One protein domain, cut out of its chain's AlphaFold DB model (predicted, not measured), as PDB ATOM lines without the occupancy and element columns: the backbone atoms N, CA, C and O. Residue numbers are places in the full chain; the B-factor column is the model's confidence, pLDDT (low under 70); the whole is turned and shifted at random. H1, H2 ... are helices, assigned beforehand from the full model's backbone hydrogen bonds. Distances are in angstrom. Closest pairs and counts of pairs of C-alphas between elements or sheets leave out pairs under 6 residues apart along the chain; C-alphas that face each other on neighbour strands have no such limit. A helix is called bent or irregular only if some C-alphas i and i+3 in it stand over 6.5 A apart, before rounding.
ATOM      1  N   GLU A 692      47.793 -75.504  84.884       89.88
ATOM      2  CA  GLU A 692      46.341 -75.319  84.872       89.88
ATOM      3  C   GLU A 692      45.648 -75.741  86.183       89.88
ATOM      4  O   GLU A 692      44.474 -75.411  86.372       89.88
ATOM      5  N   GLN A 693      46.353 -76.397  87.116       91.31
ATOM      6  CA  GLN A 693      45.790 -76.933  88.364       91.31
ATOM      7  C   GLN A 693      44.901 -75.934  89.139       91.31
ATOM      8  O   GLN A 693      43.803 -76.322  89.547       91.31
ATOM      9  N   PRO A 694      45.272 -74.647  89.339       91.69
ATOM     10  CA  PRO A 694      44.411 -73.711  90.070       91.69
ATOM     11  C   PRO A 694      43.050 -73.481  89.393       91.69
ATOM     12  O   PRO A 694      42.030 -73.303  90.068       91.69
ATOM     13  N   ARG A 695      43.028 -73.503  88.054       91.06
ATOM     14  CA  ARG A 695      41.797 -73.390  87.265       91.06
ATOM     15  C   ARG A 695      40.964 -74.656  87.422       91.06
ATOM     16  O   ARG A 695      39.791 -74.540  87.759       91.06
ATOM     17  N   TRP A 696      41.567 -75.838  87.282       93.25
ATOM     18  CA  TRP A 696      40.865 -77.112  87.472       93.25
ATOM     19  C   TRP A 696      40.257 -77.240  88.865       93.25
ATOM     20  O   TRP A 696      39.078 -77.547  88.972       93.25
ATOM     21  N   ARG A 697      40.997 -76.911  89.931       92.12
ATOM     22  CA  ARG A 697      40.468 -76.880  91.309       92.12
ATOM     23  C   ARG A 697      39.187 -76.065  91.431       92.12
ATOM     24  O   ARG A 697      38.221 -76.514  92.039       92.12
ATOM     25  N   THR A 698      39.180 -74.873  90.838       91.94
ATOM     26  CA  THR A 698      38.015 -73.978  90.863       91.94
ATOM     27  C   THR A 698      36.824 -74.616  90.148       91.94
ATOM     28  O   THR A 698      35.714 -74.597  90.669       91.94
ATOM     29  N   MET A 699      37.065 -75.232  88.989       93.56
ATOM     30  CA  MET A 699      36.031 -75.919  88.211       93.56
ATOM     31  C   MET A 699      35.505 -77.176  88.914       93.56
ATOM     32  O   MET A 699      34.298 -77.379  88.940       93.56
ATOM     33  N   ARG A 700      36.364 -77.986  89.549       93.12
ATOM     34  CA  ARG A 700      35.939 -79.165  90.328       93.12
ATOM     35  C   ARG A 700      35.054 -78.778  91.509       93.12
ATOM     36  O   ARG A 700      34.012 -79.390  91.707       93.12
ATOM     37  N   LYS A 701      35.424 -77.725  92.250       91.31
ATOM     38  CA  LYS A 701      34.594 -77.191  93.344       91.31
ATOM     39  C   LYS A 701      33.252 -76.666  92.839       91.31
ATOM     40  O   LYS A 701      32.228 -76.947  93.447       91.31
ATOM     41  N   LEU A 702      33.240 -75.961  91.706       91.56
ATOM     42  CA  LEU A 702      31.992 -75.506  91.092       91.56
ATOM     43  C   LEU A 702      31.114 -76.687  90.661       91.56
ATOM     44  O   LEU A 702      29.921 -76.682  90.946       91.56
ATOM     45  N   LEU A 703      31.690 -77.710  90.021       89.56
ATOM     46  CA  LEU A 703      30.951 -78.920  89.667       89.56
ATOM     47  C   LEU A 703      30.380 -79.588  90.917       89.56
ATOM     48  O   LEU A 703      29.208 -79.927  90.923       89.56
ATOM     49  N   GLN A 704      31.162 -79.723  91.985       88.12
ATOM     50  CA  GLN A 704      30.685 -80.263  93.255       88.12
ATOM     51  C   GLN A 704      29.512 -79.452  93.831       88.12
ATOM     52  O   GLN A 704      28.519 -80.040  94.257       88.12
ATOM     53  N   GLU A 705      29.588 -78.116  93.820       87.00
ATOM     54  CA  GLU A 705      28.473 -77.251  94.237       87.00
ATOM     55  C   GLU A 705      27.215 -77.510  93.397       87.00
ATOM     56  O   GLU A 705      26.124 -77.594  93.955       87.00
ATOM     57  N   VAL A 706      27.364 -77.681  92.079       84.38
ATOM     58  CA  VAL A 706      26.263 -78.013  91.161       84.38
ATOM     59  C   VAL A 706      25.703 -79.411  91.457       84.38
ATOM     60  O   VAL A 706      24.489 -79.574  91.573       84.38
ATOM     61  N   MET A 707      26.571 -80.409  91.640       80.88
ATOM     62  CA  MET A 707      26.196 -81.807  91.869       80.88
ATOM     63  C   MET A 707      25.498 -82.038  93.217       80.88
ATOM     64  O   MET A 707      24.682 -82.948  93.326       80.88
ATOM     65  N   ASN A 708      25.761 -81.200  94.224       77.69
ATOM     66  CA  ASN A 708      25.158 -81.321  95.557       77.69
ATOM     67  C   ASN A 708      23.753 -80.702  95.677       77.69
ATOM     68  O   ASN A 708      23.047 -80.997  96.642       77.69
ATOM     69  N   VAL A 709      23.310 -79.892  94.708       73.06
ATOM     70  CA  VAL A 709      21.990 -79.222  94.728       73.06
ATOM     71  C   VAL A 709      20.821 -80.176  95.028       73.06
ATOM     72  O   VAL A 709      19.951 -79.817  95.821       73.06
ATOM     73  N   PRO A 710      20.740 -81.385  94.442       65.25
ATOM     74  CA  PRO A 710      19.586 -82.262  94.640       65.25
ATOM     75  C   PRO A 710      19.510 -82.871  96.045       65.25
ATOM     76  O   PRO A 710      18.411 -83.180  96.504       65.25
ATOM     77  N   ALA A 711      20.645 -83.015  96.740       58.06
ATOM     78  CA  ALA A 711      20.676 -83.489  98.123       58.06
ATOM     79  C   ALA A 711      19.980 -82.491  99.066       58.06
ATOM     80  O   ALA A 711      19.156 -82.899  99.882       58.06
ATOM     81  N   ASP A 712      20.208 -81.188  98.866       58.75
ATOM     82  CA  ASP A 712      19.546 -80.120  99.631       58.75
ATOM     83  C   ASP A 712      18.017 -80.110  99.423       58.75
ATOM     84  O   ASP A 712      17.256 -79.705 100.300       58.75
ATOM     85  N   VAL A 713      17.549 -80.565  98.257       60.09
ATOM     86  CA  VAL A 713      16.123 -80.610  97.882       60.09
ATOM     87  C   VAL A 713      15.448 -81.879  98.401       60.09
ATOM     88  O   VAL A 713      14.280 -81.852  98.792       60.09
ATOM     89  N   ALA A 714      16.179 -82.997  98.436       55.50
ATOM     90  CA  ALA A 714      15.684 -84.269  98.953       55.50
ATOM     91  C   ALA A 714      15.299 -84.192 100.443       55.50
ATOM     92  O   ALA A 714      14.337 -84.852 100.853       55.50
ATOM     93  N   ASP A 715      15.987 -83.356 101.228       54.75
ATOM     94  CA  ASP A 715      15.645 -83.084 102.629       54.75
ATOM     95  C   ASP A 715      14.269 -82.399 102.781       54.75
ATOM     96  O   ASP A 715      13.506 -82.727 103.700       54.75
ATOM     97  N   ASP A 716      13.891 -81.519 101.846       60.16
ATOM     98  CA  ASP A 716      12.597 -80.814 101.838       60.16
ATOM     99  C   ASP A 716      11.425 -81.720 101.389       60.16
ATOM    100  O   ASP A 716      10.287 -81.552 101.845       60.16
ATOM    101  N   ASP A 717      11.693 -82.752 100.580       64.75
ATOM    102  CA  ASP A 717      10.699 -83.731 100.106       64.75
ATOM    103  C   ASP A 717      10.305 -84.786 101.172       64.75
ATOM    104  O   ASP A 717       9.451 -85.649 100.931       64.75
ATOM    105  N   SER A 718      10.850 -84.723 102.397       65.94
ATOM    106  CA  SER A 718      10.524 -85.630 103.521       65.94
ATOM    107  C   SER A 718       9.013 -85.911 103.727       65.94
ATOM    108  O   SER A 718       8.629 -87.057 104.016       65.94
ATOM    109  N   PRO A 719       8.094 -84.931 103.568       78.50
ATOM    110  CA  PRO A 719       6.654 -85.181 103.646       78.50
ATOM    111  C   PRO A 719       6.103 -86.010 102.477       78.50
ATOM    112  O   PRO A 719       5.174 -86.797 102.688       78.50
ATOM    113  N   LEU A 720       6.641 -85.847 101.265       78.81
ATOM    114  CA  LEU A 720       6.230 -86.585 100.066       78.81
ATOM    115  C   LEU A 720       6.686 -88.043 100.139       78.81
ATOM    116  O   LEU A 720       5.882 -88.935  99.871       78.81
ATOM    117  N   TRP A 721       7.883 -88.309 100.667       73.06
ATOM    118  CA  TRP A 721       8.357 -89.670 100.947       73.06
ATOM    119  C   TRP A 721       7.414 -90.459 101.862       73.06
ATOM    120  O   TRP A 721       7.071 -91.614 101.590       73.06
ATOM    121  N   LYS A 722       6.903 -89.822 102.926       78.69
ATOM    122  CA  LYS A 722       5.906 -90.439 103.821       78.69
ATOM    123  C   LYS A 722       4.595 -90.748 103.098       78.69
ATOM    124  O   LYS A 722       3.966 -91.771 103.385       78.69
ATOM    125  N   GLN A 723       4.173 -89.876 102.182       83.31
ATOM    126  CA  GLN A 723       2.972 -90.085 101.371       83.31
ATOM    127  C   GLN A 723       3.170 -91.212 100.352       83.31
ATOM    128  O   GLN A 723       2.289 -92.066 100.239       83.31
ATOM    129  N   ARG A 724       4.332 -91.273  99.690       85.62
ATOM    130  CA  ARG A 724       4.704 -92.336  98.750       85.62
ATOM    131  C   ARG A 724       4.702 -93.701  99.431       85.62
ATOM    132  O   ARG A 724       3.992 -94.603  98.997       85.62
ATOM    133  N   ALA A 725       5.373 -93.829 100.578       70.50
ATOM    134  CA  ALA A 725       5.396 -95.066 101.364       70.50
ATOM    135  C   ALA A 725       4.003 -95.478 101.887       70.50
ATOM    136  O   ALA A 725       3.719 -96.657 102.117       70.50
ATOM    137  N   ALA A 726       3.099 -94.520 102.121       73.88
ATOM    138  CA  ALA A 726       1.710 -94.813 102.468       73.88
ATOM    139  C   ALA A 726       0.882 -95.281 101.255       73.88
ATOM    140  O   ALA A 726       0.036 -96.159 101.423       73.88
ATOM    141  N   ALA A 727       1.123 -94.723 100.064       78.50
ATOM    142  CA  ALA A 727       0.482 -95.125  98.811       78.50
ATOM    143  C   ALA A 727       0.944 -96.518  98.350       78.50
ATOM    144  O   ALA A 727       0.104 -97.378  98.082       78.50
ATOM    145  N   ALA A 728       2.251 -96.793  98.405       69.62
ATOM    146  CA  ALA A 728       2.831 -98.100  98.092       69.62
ATOM    147  C   ALA A 728       2.257 -99.214  98.988       69.62
ATOM    148  O   ALA A 728       1.802-100.248  98.505       69.62
ATOM    149  N   ARG A 729       2.131 -98.970 100.305       79.44
ATOM    150  CA  ARG A 729       1.488 -99.917 101.243       79.44
ATOM    151  C   ARG A 729       0.013-100.195 100.942       79.44
ATOM    152  O   ARG A 729      -0.513-101.217 101.376       79.44
ATOM    153  N   ARG A 730      -0.669 -99.290 100.240       81.94
ATOM    154  CA  ARG A 730      -2.060 -99.463  99.798       81.94
ATOM    155  C   ARG A 730      -2.165-100.092  98.408       81.94
ATOM    156  O   ARG A 730      -3.293-100.319  97.977       81.94
ATOM    157  N   ARG A 731      -1.034-100.388  97.748       77.44
ATOM    158  CA  ARG A 731      -0.961-100.799  96.334       77.44
ATOM    159  C   ARG A 731      -1.705 -99.822  95.416       77.44
ATOM    160  O   ARG A 731      -2.473-100.224  94.547       77.44
ATOM    161  N   ASP A 732      -1.556 -98.528  95.697       87.19
ATOM    162  CA  ASP A 732      -2.117 -97.447  94.887       87.19
ATOM    163  C   ASP A 732      -1.041 -96.931  93.925       87.19
ATOM    164  O   ASP A 732      -0.450 -95.871  94.134       87.19
ATOM    165  N   ASP A 733      -0.756 -97.728  92.892       78.88
ATOM    166  CA  ASP A 733       0.349 -97.495  91.947       78.88
ATOM    167  C   ASP A 733       0.198 -96.155  91.217       78.88
ATOM    168  O   ASP A 733       1.168 -95.447  90.957       78.88
ATOM    169  N   LYS A 734      -1.052 -95.742  90.968       88.25
ATOM    170  CA  LYS A 734      -1.353 -94.435  90.385       88.25
ATOM    171  C   LYS A 734      -0.909 -93.302  91.310       88.25
ATOM    172  O   LYS A 734      -0.325 -92.327  90.842       88.25
ATOM    173  N   ARG A 735      -1.183 -93.410  92.614       86.06
ATOM    174  CA  ARG A 735      -0.782 -92.383  93.581       86.06
ATOM    175  C   ARG A 735       0.728 -92.358  93.803       86.06
ATOM    176  O   ARG A 735       1.267 -91.279  94.028       86.06
ATOM    177  N   VAL A 736       1.396 -93.509  93.737       74.94
ATOM    178  CA  VAL A 736       2.866 -93.586  93.752       74.94
ATOM    179  C   VAL A 736       3.437 -92.814  92.561       74.94
ATOM    180  O   VAL A 736       4.160 -91.847  92.778       74.94
ATOM    181  N   ALA A 737       2.985 -93.113  91.339       78.38
ATOM    182  CA  ALA A 737       3.436 -92.422  90.129       78.38
ATOM    183  C   ALA A 737       3.169 -90.901  90.149       78.38
ATOM    184  O   ALA A 737       3.986 -90.111  89.679       78.38
ATOM    185  N   GLU A 738       2.038 -90.456  90.714       85.69
ATOM    186  CA  GLU A 738       1.742 -89.025  90.883       85.69
ATOM    187  C   GLU A 738       2.741 -88.316  91.811       85.69
ATOM    188  O   GLU A 738       3.156 -87.195  91.506       85.69
ATOM    189  N   ILE A 739       3.101 -88.952  92.933       82.06
ATOM    190  CA  ILE A 739       4.051 -88.406  93.914       82.06
ATOM    191  C   ILE A 739       5.471 -88.429  93.345       82.06
ATOM    192  O   ILE A 739       6.200 -87.454  93.494       82.06
ATOM    193  N   ASP A 740       5.838 -89.491  92.634       79.12
ATOM    194  CA  ASP A 740       7.141 -89.621  91.983       79.12
ATOM    195  C   ASP A 740       7.342 -88.530  90.925       79.12
ATOM    196  O   ASP A 740       8.357 -87.833  90.924       79.12
ATOM    197  N   ALA A 741       6.315 -88.264  90.113       82.00
ATOM    198  CA  ALA A 741       6.332 -87.155  89.167       82.00
ATOM    199  C   ALA A 741       6.375 -85.773  89.853       82.00
ATOM    200  O   ALA A 741       6.862 -84.808  89.263       82.00
ATOM    201  N   GLU A 742       5.827 -85.632  91.065       84.19
ATOM    202  CA  GLU A 742       5.904 -84.396  91.858       84.19
ATOM    203  C   GLU A 742       7.317 -84.155  92.393       84.19
ATOM    204  O   GLU A 742       7.858 -83.072  92.177       84.19
ATOM    205  N   MET A 743       7.944 -85.174  92.982       79.50
ATOM    206  CA  MET A 743       9.333 -85.103  93.450       79.50
ATOM    207  C   MET A 743      10.307 -84.840  92.291       79.50
ATOM    208  O   MET A 743      11.188 -83.992  92.412       79.50
ATOM    209  N   ALA A 744      10.113 -85.484  91.134       76.44
ATOM    210  CA  ALA A 744      10.924 -85.224  89.941       76.44
ATOM    211  C   ALA A 744      10.836 -83.752  89.487       76.44
ATOM    212  O   ALA A 744      11.855 -83.121  89.211       76.44
ATOM    213  N   ARG A 745       9.630 -83.157  89.490       81.38
ATOM    214  CA  ARG A 745       9.447 -81.727  89.177       81.38
ATOM    215  C   ARG A 745      10.108 -80.806  90.204       81.38
ATOM    216  O   ARG A 745      10.690 -79.802  89.801       81.38
ATOM    217  N   ASN A 746      10.021 -81.130  91.496       81.56
ATOM    218  CA  ASN A 746      10.663 -80.347  92.558       81.56
ATOM    219  C   ASN A 746      12.186 -80.326  92.378       81.56
ATOM    220  O   ASN A 746      12.793 -79.256  92.400       81.56
ATOM    221  N   ARG A 747      12.789 -81.495  92.125       79.44
ATOM    222  CA  ARG A 747      14.230 -81.635  91.877       79.44
ATOM    223  C   ARG A 747      14.668 -80.888  90.625       79.44
ATOM    224  O   ARG A 747      15.605 -80.101  90.701       79.44
ATOM    225  N   ALA A 748      13.965 -81.070  89.505       80.81
ATOM    226  CA  ALA A 748      14.285 -80.383  88.257       80.81
ATOM    227  C   ALA A 748      14.247 -78.853  88.415       80.81
ATOM    228  O   ALA A 748      15.212 -78.171  88.073       80.81
ATOM    229  N   GLY A 749      13.182 -78.319  89.024       82.00
ATOM    230  CA  GLY A 749      13.066 -76.879  89.265       82.00
ATOM    231  C   GLY A 749      14.137 -76.332  90.214       82.00
ATOM    232  O   GLY A 749      14.579 -75.194  90.063       82.00
ATOM    233  N   ALA A 750      14.588 -77.132  91.180       82.50
ATOM    234  CA  ALA A 750      15.653 -76.731  92.087       82.50
ATOM    235  C   ALA A 750      17.043 -76.759  91.435       82.50
ATOM    236  O   ALA A 750      17.825 -75.839  91.676       82.50
ATOM    237  N   ILE A 751      17.326 -77.751  90.582       84.00
ATOM    238  CA  ILE A 751      18.548 -77.808  89.763       84.00
ATOM    239  C   ILE A 751      18.640 -76.555  88.886       84.00
ATOM    240  O   ILE A 751      19.652 -75.857  88.922       84.00
ATOM    241  N   GLU A 752      17.566 -76.210  88.172       85.25
ATOM    242  CA  GLU A 752      17.513 -75.011  87.323       85.25
ATOM    243  C   GLU A 752      17.697 -73.715  88.134       85.25
ATOM    244  O   GLU A 752      18.500 -72.854  87.775       85.25
ATOM    245  N   ALA A 753      17.008 -73.582  89.273       85.00
ATOM    246  CA  ALA A 753      17.117 -72.396  90.122       85.00
ATOM    247  C   ALA A 753      18.502 -72.247  90.779       85.00
ATOM    248  O   ALA A 753      18.953 -71.129  91.045       85.00
ATOM    249  N   ALA A 754      19.169 -73.357  91.095       83.06
ATOM    250  CA  ALA A 754      20.522 -73.336  91.632       83.06
ATOM    251  C   ALA A 754      21.552 -73.001  90.552       83.06
ATOM    252  O   ALA A 754      22.436 -72.185  90.813       83.06
ATOM    253  N   ALA A 755      21.397 -73.551  89.346       85.06
ATOM    254  CA  ALA A 755      22.223 -73.204  88.195       85.06
ATOM    255  C   ALA A 755      22.185 -71.694  87.921       85.06
ATOM    256  O   ALA A 755      23.237 -71.063  87.863       85.06
ATOM    257  N   GLU A 756      20.994 -71.080  87.908       86.69
ATOM    258  CA  GLU A 756      20.848 -69.629  87.723       86.69
ATOM    259  C   GLU A 756      21.582 -68.827  88.820       86.69
ATOM    260  O   GLU A 756      22.269 -67.841  88.546       86.69
ATOM    261  N   LYS A 757      21.485 -69.257  90.087       86.88
ATOM    262  CA  LYS A 757      22.194 -68.606  91.205       86.88
ATOM    263  C   LYS A 757      23.711 -68.746  91.096       86.88
ATOM    264  O   LYS A 757      24.429 -67.814  91.465       86.88
ATOM    265  N   LEU A 758      24.199 -69.902  90.651       86.38
ATOM    266  CA  LEU A 758      25.626 -70.155  90.467       86.38
ATOM    267  C   LEU A 758      26.172 -69.350  89.284       86.38
ATOM    268  O   LEU A 758      27.205 -68.701  89.434       86.38
ATOM    269  N   GLU A 759      25.440 -69.251  88.175       85.25
ATOM    270  CA  GLU A 759      25.799 -68.382  87.045       85.25
ATOM    271  C   GLU A 759      25.867 -66.900  87.439       85.25
ATOM    272  O   GLU A 759      26.747 -66.170  86.984       85.25
ATOM    273  N   GLN A 760      24.974 -66.437  88.321       86.31
ATOM    274  CA  GLN A 760      25.019 -65.065  88.847       86.31
ATOM    275  C   GLN A 760      26.226 -64.817  89.763       86.31
ATOM    276  O   GLN A 760      26.718 -63.690  89.850       86.31
ATOM    277  N   ARG A 761      26.691 -65.851  90.475       87.50
ATOM    278  CA  ARG A 761      27.846 -65.778  91.381       87.50
ATOM    279  C   ARG A 761      29.176 -65.869  90.624       87.50
ATOM    280  O   ARG A 761      30.145 -65.240  91.048       87.50
ATOM    281  N   HIS A 762      29.211 -66.616  89.522       85.69
ATOM    282  CA  HIS A 762      30.401 -66.887  88.719       85.69
ATOM    283  C   HIS A 762      30.265 -66.289  87.307       85.69
ATOM    284  O   HIS A 762      29.702 -66.897  86.402       85.69
ATOM    285  N   ASP A 763      30.801 -65.080  87.100       78.25
ATOM    286  CA  ASP A 763      30.652 -64.343  85.829       78.25
ATOM    287  C   ASP A 763      31.683 -64.728  84.740       78.25
ATOM    288  O   ASP A 763      31.667 -64.182  83.634       78.25
ATOM    289  N   ASP A 764      32.589 -65.668  85.011       90.25
ATOM    290  CA  ASP A 764      33.588 -66.096  84.032       90.25
ATOM    291  C   ASP A 764      33.036 -67.115  83.015       90.25
ATOM    292  O   ASP A 764      32.068 -67.841  83.254       90.25
ATOM    293  N   ALA A 765      33.655 -67.143  81.833       88.56
ATOM    294  CA  ALA A 765      33.173 -67.930  80.702       88.56
ATOM    295  C   ALA A 765      33.320 -69.448  80.892       88.56
ATOM    296  O   ALA A 765      32.605 -70.197  80.229       88.56
ATOM    297  N   ASP A 766      34.244 -69.907  81.738       89.94
ATOM    298  CA  ASP A 766      34.445 -71.337  81.975       89.94
ATOM    299  C   ASP A 766      33.420 -71.870  82.971       89.94
ATOM    300  O   ASP A 766      32.809 -72.902  82.708       89.94
ATOM    301  N   SER A 767      33.164 -71.122  84.049       91.50
ATOM    302  CA  SER A 767      32.120 -71.444  85.023       91.50
ATOM    303  C   SER A 767      30.749 -71.579  84.361       91.50
ATOM    304  O   SER A 767      30.060 -72.570  84.586       91.50
ATOM    305  N   LYS A 768      30.374 -70.637  83.482       90.56
ATOM    306  CA  LYS A 768      29.100 -70.700  82.741       90.56
ATOM    307  C   LYS A 768      29.012 -71.936  81.851       90.56
ATOM    308  O   LYS A 768      28.033 -72.665  81.926       90.56
ATOM    309  N   LYS A 769      30.068 -72.231  81.084       91.44
ATOM    310  CA  LYS A 769      30.123 -73.443  80.248       91.44
ATOM    311  C   LYS A 769      29.983 -74.722  81.067       91.44
ATOM    312  O   LYS A 769      29.333 -75.655  80.615       91.44
ATOM    313  N   LEU A 770      30.621 -74.785  82.237       92.31
ATOM    314  CA  LEU A 770      30.548 -75.956  83.102       92.31
ATOM    315  C   LEU A 770      29.143 -76.138  83.686       92.31
ATOM    316  O   LEU A 770      28.639 -77.255  83.679       92.31
ATOM    317  N   ILE A 771      28.504 -75.058  84.146       91.12
ATOM    318  CA  ILE A 771      27.129 -75.101  84.663       91.12
ATOM    319  C   ILE A 771      26.159 -75.535  83.554       91.12
ATOM    320  O   ILE A 771      25.419 -76.500  83.743       91.12
ATOM    321  N   GLU A 772      26.230 -74.906  82.376       90.31
ATOM    322  CA  GLU A 772      25.423 -75.265  81.198       90.31
ATOM    323  C   GLU A 772      25.605 -76.740  80.802       90.31
ATOM    324  O   GLU A 772      24.650 -77.393  80.385       90.31
ATOM    325  N   ALA A 773      26.818 -77.282  80.956       90.00
ATOM    326  CA  ALA A 773      27.118 -78.676  80.656       90.00
ATOM    327  C   ALA A 773      26.656 -79.666  81.740       90.00
ATOM    328  O   ALA A 773      26.272 -80.790  81.414       90.00
ATOM    329  N   ALA A 774      26.703 -79.275  83.015       88.69
ATOM    330  CA  ALA A 774      26.373 -80.139  84.148       88.69
ATOM    331  C   ALA A 774      24.861 -80.258  84.397       88.69
ATOM    332  O   ALA A 774      24.391 -81.308  84.836       88.69
ATOM    333  N   VAL A 775      24.079 -79.213  84.097       88.50
ATOM    334  CA  VAL A 775      22.624 -79.195  84.335       88.50
ATOM    335  C   VAL A 775      21.878 -80.314  83.593       88.50
ATOM    336  O   VAL A 775      21.122 -81.029  84.254       88.50
ATOM    337  N   PRO A 776      22.078 -80.547  82.278       86.69
ATOM    338  CA  PRO A 776      21.398 -81.636  81.578       86.69
ATOM    339  C   PRO A 776      21.751 -83.012  82.152       86.69
ATOM    340  O   PRO A 776      20.871 -83.855  82.293       86.69
ATOM    341  N   TYR A 777      23.009 -83.216  82.558       85.00
ATOM    342  CA  TYR A 777      23.447 -84.459  83.198       85.00
ATOM    343  C   TYR A 777      22.746 -84.698  84.537       85.00
ATOM    344  O   TYR A 777      22.248 -85.795  84.783       85.00
ATOM    345  N   LEU A 778      22.633 -83.667  85.377       81.50
ATOM    346  CA  LEU A 778      21.888 -83.755  86.632       81.50
ATOM    347  C   LEU A 778      20.404 -84.035  86.406       81.50
ATOM    348  O   LEU A 778      19.830 -84.897  87.067       81.50
ATOM    349  N   LEU A 779      19.776 -83.336  85.462       81.12
ATOM    350  CA  LEU A 779      18.373 -83.569  85.139       81.12
ATOM    351  C   LEU A 779      18.146 -85.008  84.667       81.12
ATOM    352  O   LEU A 779      17.190 -85.634  85.106       81.12
ATOM    353  N   GLU A 780      19.020 -85.558  83.826       78.38
ATOM    354  CA  GLU A 780      18.947 -86.958  83.392       78.38
ATOM    355  C   GLU A 780      19.154 -87.941  84.552       78.38
ATOM    356  O   GLU A 780      18.359 -88.870  84.706       78.38
ATOM    357  N   MET A 781      20.159 -87.706  85.402       71.81
ATOM    358  CA  MET A 781      20.467 -88.552  86.560       71.81
ATOM    359  C   MET A 781      19.285 -88.661  87.535       71.81
ATOM    360  O   MET A 781      19.061 -89.720  88.113       71.81
ATOM    361  N   TYR A 782      18.491 -87.596  87.683       68.69
ATOM    362  CA  TYR A 782      17.337 -87.566  88.589       68.69
ATOM    363  C   TYR A 782      15.968 -87.764  87.911       68.69
ATOM    364  O   TYR A 782      14.967 -87.854  88.625       68.69
ATOM    365  N   ASN A 783      15.904 -87.855  86.574       65.69
ATOM    366  CA  ASN A 783      14.676 -88.126  85.808       65.69
ATOM    367  C   ASN A 783      14.509 -89.600  85.391       65.69
ATOM    368  O   ASN A 783      13.428 -89.964  84.927       65.69
ATOM    369  N   GLY A 784      15.542 -90.440  85.511       52.97
ATOM    370  CA  GLY A 784      15.466 -91.855  85.136       52.97
ATOM    371  C   GLY A 784      14.444 -92.630  85.976       52.97
ATOM    372  O   GLY A 784      14.470 -92.565  87.205       52.97
ATOM    373  N   GLU A 785      13.571 -93.402  85.315       40.31
ATOM    374  CA  GLU A 785      12.585 -94.314  85.935       40.31
ATOM    375  C   GLU A 785      13.213 -95.319  86.931       40.31
ATOM    376  O   GLU A 785      12.504 -95.916  87.733       40.31
ATOM    377  N   THR A 786      14.541 -95.449  86.957       38.72
ATOM    378  CA  THR A 786      15.320 -96.319  87.848       38.72
ATOM    379  C   THR A 786      15.663 -95.718  89.217       38.72
ATOM    380  O   THR A 786      15.946 -96.469  90.142       38.72
ATOM    381  N   ALA A 787      15.574 -94.398  89.426       38.53
ATOM    382  CA  ALA A 787      15.967 -93.783  90.707       38.53
ATOM    383  C   ALA A 787      14.953 -93.997  91.854       38.53
ATOM    384  O   ALA A 787      15.174 -93.550  92.981       38.53
ATOM    385  N   ILE A 788      13.798 -94.603  91.560       40.94
ATOM    386  CA  ILE A 788      12.666 -94.712  92.490       40.94
ATOM    387  C   ILE A 788      12.218 -96.179  92.713       40.94
ATOM    388  O   ILE A 788      11.519 -96.467  93.694       40.94
ATOM    389  N   GLU A 789      12.661 -97.101  91.848       31.39
ATOM    390  CA  GLU A 789      12.618 -98.561  92.059       31.39
ATOM    391  C   GLU A 789      13.919 -99.129  92.647       31.39
ATOM    392  O   GLU A 789      13.898-100.249  93.146       31.39
ATOM    393  N   ALA A 790      15.010 -98.355  92.676       30.14
ATOM    394  CA  ALA A 790      16.176 -98.687  93.484       30.14
ATOM    395  C   ALA A 790      15.806 -98.576  94.971       30.14
ATOM    396  O   ALA A 790      15.758 -97.488  95.559       30.14
ATOM    397  N   ASP A 791      15.495 -99.721  95.577       30.30
ATOM    398  CA  ASP A 791      15.689 -99.910  97.005       30.30
ATOM    399  C   ASP A 791      17.087 -99.396  97.384       30.30
ATOM    400  O   ASP A 791      18.039 -99.459  96.607       30.30
ATOM    401  N   PHE A 792      17.213 -98.875  98.599       32.41
ATOM    402  CA  PHE A 792      18.462 -98.377  99.192       32.41
ATOM    403  C   PHE A 792      19.568 -99.460  99.340       32.41
ATOM    404  O   PHE A 792      20.495 -99.255 100.120       32.41
ATOM    405  N   GLU A 793      19.473-100.594  98.638       29.20
ATOM    406  CA  GLU A 793      20.343-101.770  98.763       29.20
ATOM    407  C   GLU A 793      21.270-102.051  97.563       29.20
ATOM    408  O   GLU A 793      22.209-102.806  97.753       29.20
ATOM    409  N   GLU A 794      21.145-101.414  96.392       29.19
ATOM    410  CA  GLU A 794      22.058-101.694  95.256       29.19
ATOM    411  C   GLU A 794      22.363-100.453  94.397       29.19
ATOM    412  O   GLU A 794      22.004-100.360  93.227       29.19
ATOM    413  N   THR A 795      23.064 -99.470  94.962       29.25
ATOM    414  CA  THR A 795      23.833 -98.511  94.146       29.25
ATOM    415  C   THR A 795      25.224 -98.334  94.747       29.25
ATOM    416  O   THR A 795      25.584 -97.245  95.197       29.25
ATOM    417  N   GLU A 796      25.988 -99.425  94.824       31.67
ATOM    418  CA  GLU A 796      27.455 -99.318  94.796       31.67
ATOM    419  C   GLU A 796      27.958 -99.034  93.370       31.67
ATOM    420  O   GLU A 796      29.004 -98.408  93.216       31.67
ATOM    421  N   ASP A 797      27.141 -99.302  92.345       33.25
ATOM    422  CA  ASP A 797      27.398 -98.867  90.973       33.25
ATOM    423  C   ASP A 797      26.723 -97.516  90.704       33.25
ATOM    424  O   ASP A 797      25.619 -97.411  90.165       33.25
ATOM    425  N   ALA A 798      27.404 -96.438  91.093       37.94
ATOM    426  CA  ALA A 798      27.066 -95.069  90.702       37.94
ATOM    427  C   ALA A 798      27.431 -94.784  89.229       37.94
ATOM    428  O   ALA A 798      27.963 -93.720  88.898       37.94
ATOM    429  N   ASP A 799      27.134 -95.715  88.327       43.47
ATOM    430  CA  ASP A 799      27.210 -95.453  86.900       43.47
ATOM    431  C   ASP A 799      26.003 -94.588  86.536       43.47
ATOM    432  O   ASP A 799      24.865 -95.040  86.414       43.47
ATOM    433  N   GLY A 800      26.248 -93.276  86.439       52.72
ATOM    434  CA  GLY A 800      25.254 -92.304  85.987       52.72
ATOM    435  C   GLY A 800      24.576 -92.725  84.670       52.72
ATOM    436  O   GLY A 800      25.035 -93.643  83.994       52.72
ATOM    437  N   PRO A 801      23.513 -92.019  84.246       53.69
ATOM    438  CA  PRO A 801      22.507 -92.502  83.289       53.69
ATOM    439  C   PRO A 801      23.065 -93.387  82.157       53.69
ATOM    440  O   PRO A 801      23.907 -92.931  81.388       53.69
ATOM    441  N   ALA A 802      22.602 -94.638  82.053       48.28
ATOM    442  CA  ALA A 802      23.094 -95.606  81.069       48.28
ATOM    443  C   ALA A 802      22.855 -95.150  79.611       48.28
ATOM    444  O   ALA A 802      21.759 -94.717  79.248       48.28
ATOM    445  N   GLY A 803      23.867 -95.302  78.757       59.84
ATOM    446  CA  GLY A 803      23.875 -94.936  77.340       59.84
ATOM    447  C   GLY A 803      24.478 -93.555  77.031       59.84
ATOM    448  O   GLY A 803      24.814 -92.765  77.904       59.84
ATOM    449  N   ASP A 804      24.607 -93.239  75.738       68.88
ATOM    450  CA  ASP A 804      25.123 -91.953  75.232       68.88
ATOM    451  C   ASP A 804      24.043 -90.847  75.286       68.88
ATOM    452  O   ASP A 804      23.345 -90.570  74.297       68.88
ATOM    453  N   THR A 805      23.878 -90.247  76.468       78.44
ATOM    454  CA  THR A 805      22.874 -89.208  76.760       78.44
ATOM    455  C   THR A 805      23.342 -87.783  76.432       78.44
ATOM    456  O   THR A 805      24.529 -87.517  76.225       78.44
ATOM    457  N   GLU A 806      22.409 -86.826  76.360       81.56
ATOM    458  CA  GLU A 806      22.730 -85.421  76.065       81.56
ATOM    459  C   GLU A 806      23.551 -84.786  77.196       81.56
ATOM    460  O   GLU A 806      24.511 -84.054  76.931       81.56
ATOM    461  N   GLY A 807      23.248 -85.135  78.448       82.44
ATOM    462  CA  GLY A 807      24.020 -84.735  79.619       82.44
ATOM    463  C   GLY A 807      25.449 -85.268  79.618       82.44
ATOM    464  O   GLY A 807      26.387 -84.486  79.796       82.44
ATOM    465  N   LYS A 808      25.653 -86.561  79.326       82.19
ATOM    466  CA  LYS A 808      27.004 -87.140  79.205       82.19
ATOM    467  C   LYS A 808      27.819 -86.445  78.108       82.19
ATOM    468  O   LYS A 808      28.958 -86.044  78.354       82.19
ATOM    469  N   ARG A 809      27.234 -86.207  76.925       83.12
ATOM    470  CA  ARG A 809      27.903 -85.464  75.832       83.12
ATOM    471  C   ARG A 809      28.272 -84.036  76.225       83.12
ATOM    472  O   ARG A 809      29.342 -83.558  75.849       83.12
ATOM    473  N   SER A 810      27.400 -83.367  76.971       86.81
ATOM    474  CA  SER A 810      27.618 -81.989  77.414       86.81
ATOM    475  C   SER A 810      28.788 -81.900  78.395       86.81
ATOM    476  O   SER A 810      29.685 -81.079  78.198       86.81
ATOM    477  N   LEU A 811      28.863 -82.805  79.378       85.50
ATOM    478  CA  LEU A 811      30.006 -82.896  80.295       85.50
ATOM    479  C   LEU A 811      31.311 -83.292  79.586       85.50
ATOM    480  O   LEU A 811      32.360 -82.705  79.861       85.50
ATOM    481  N   LEU A 812      31.265 -84.217  78.619       85.81
ATOM    482  CA  LEU A 812      32.436 -84.567  77.800       85.81
ATOM    483  C   LEU A 812      33.008 -83.358  77.054       85.81
ATOM    484  O   LEU A 812      34.228 -83.225  76.952       85.81
ATOM    485  N   ALA A 813      32.151 -82.460  76.564       85.94
ATOM    486  CA  ALA A 813      32.572 -81.266  75.836       85.94
ATOM    487  C   ALA A 813      33.362 -80.267  76.704       85.94
ATOM    488  O   ALA A 813      34.111 -79.450  76.164       85.94
ATOM    489  N   VAL A 814      33.229 -80.344  78.033       88.81
ATOM    490  CA  VAL A 814      33.911 -79.463  78.996       88.81
ATOM    491  C   VAL A 814      34.928 -80.186  79.884       88.81
ATOM    492  O   VAL A 814      35.507 -79.560  80.768       88.81
ATOM    493  N   ARG A 815      35.213 -81.472  79.640       87.12
ATOM    494  CA  ARG A 815      36.079 -82.316  80.491       87.12
ATOM    495  C   ARG A 815      37.479 -81.746  80.765       87.12
ATOM    496  O   ARG A 815      38.023 -81.927  81.847       87.12
ATOM    497  N   GLU A 816      38.042 -80.994  79.819       87.06
ATOM    498  CA  GLU A 816      39.355 -80.340  79.961       87.06
ATOM    499  C   GLU A 816      39.364 -79.274  81.076       87.06
ATOM    500  O   GLU A 816      40.413 -78.957  81.636       87.06
ATOM    501  N   LEU A 817      38.192 -78.727  81.434       89.81
ATOM    502  CA  LEU A 817      38.033 -77.820  82.574       89.81
ATOM    503  C   LEU A 817      38.159 -78.551  83.918       89.81
ATOM    504  O   LEU A 817      38.437 -77.905  84.924       89.81
ATOM    505  N   LEU A 818      37.990 -79.873  83.944       89.25
ATOM    506  CA  LEU A 818      37.969 -80.697  85.155       89.25
ATOM    507  C   LEU A 818      39.297 -81.427  85.416       89.25
ATOM    508  O   LEU A 818      39.403 -82.177  86.385       89.25
ATOM    509  N   GLY A 819      40.324 -81.193  84.594       86.19
ATOM    510  CA  GLY A 819      41.632 -81.841  84.721       86.19
ATOM    511  C   GLY A 819      41.600 -83.294  84.259       86.19
ATOM    512  O   GLY A 819      41.736 -84.204  85.074       86.19
TER     513      GLY A 819
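What this domain is: This is residues 692 to 819 of the 899 residues of the protein "Site-2 protease family protein" of Planctomycetaceae bacterium (UniProt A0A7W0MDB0). Long H3 has H2 folded back on one end, H1 crossing it and bent H4 folded back along it; H5 packs on H4. Residues 789 to 794 stick out. This all-helix printed part of 128 residues, H1 to H5, is only just compact, close to loose: radius of gyration of the C-alphas 16.6 A, spans 56 by 29 by 22 A.

Where its parts are: From C-alpha 693 at (45.790, -76.933, 88.364) H1 runs to 716. H2 is residues 718 to 729, H3 733 to 761, 42.0 A long. H4, one helix by its hydrogen bonds, is bent, C-alphas 773 and 776 being 6.5 A apart: H4a is 765 to 773, H4b 776 to 783. H5, 806 to 818, ends at (37.969, -80.697, 85.155).

How they stand to each other: H1 touches H3, closest C-alphas Pro 710 and Arg 747, 6.1 A. H3 forms helical hairpins with H2 and H4a. H5 touches H4b, closest C-alphas Gly 807 and Tyr 777, 3.6 A. Each O i to N i+4 pair is within hydrogen-bond range except in irregular H1, 14 of 20, and irregular H5, 5 of 9.

The domain as a whole: The printed part has no cut; the link H4 to H5 is long, and pLDDT is under 70 at, for instance, 782 to 804.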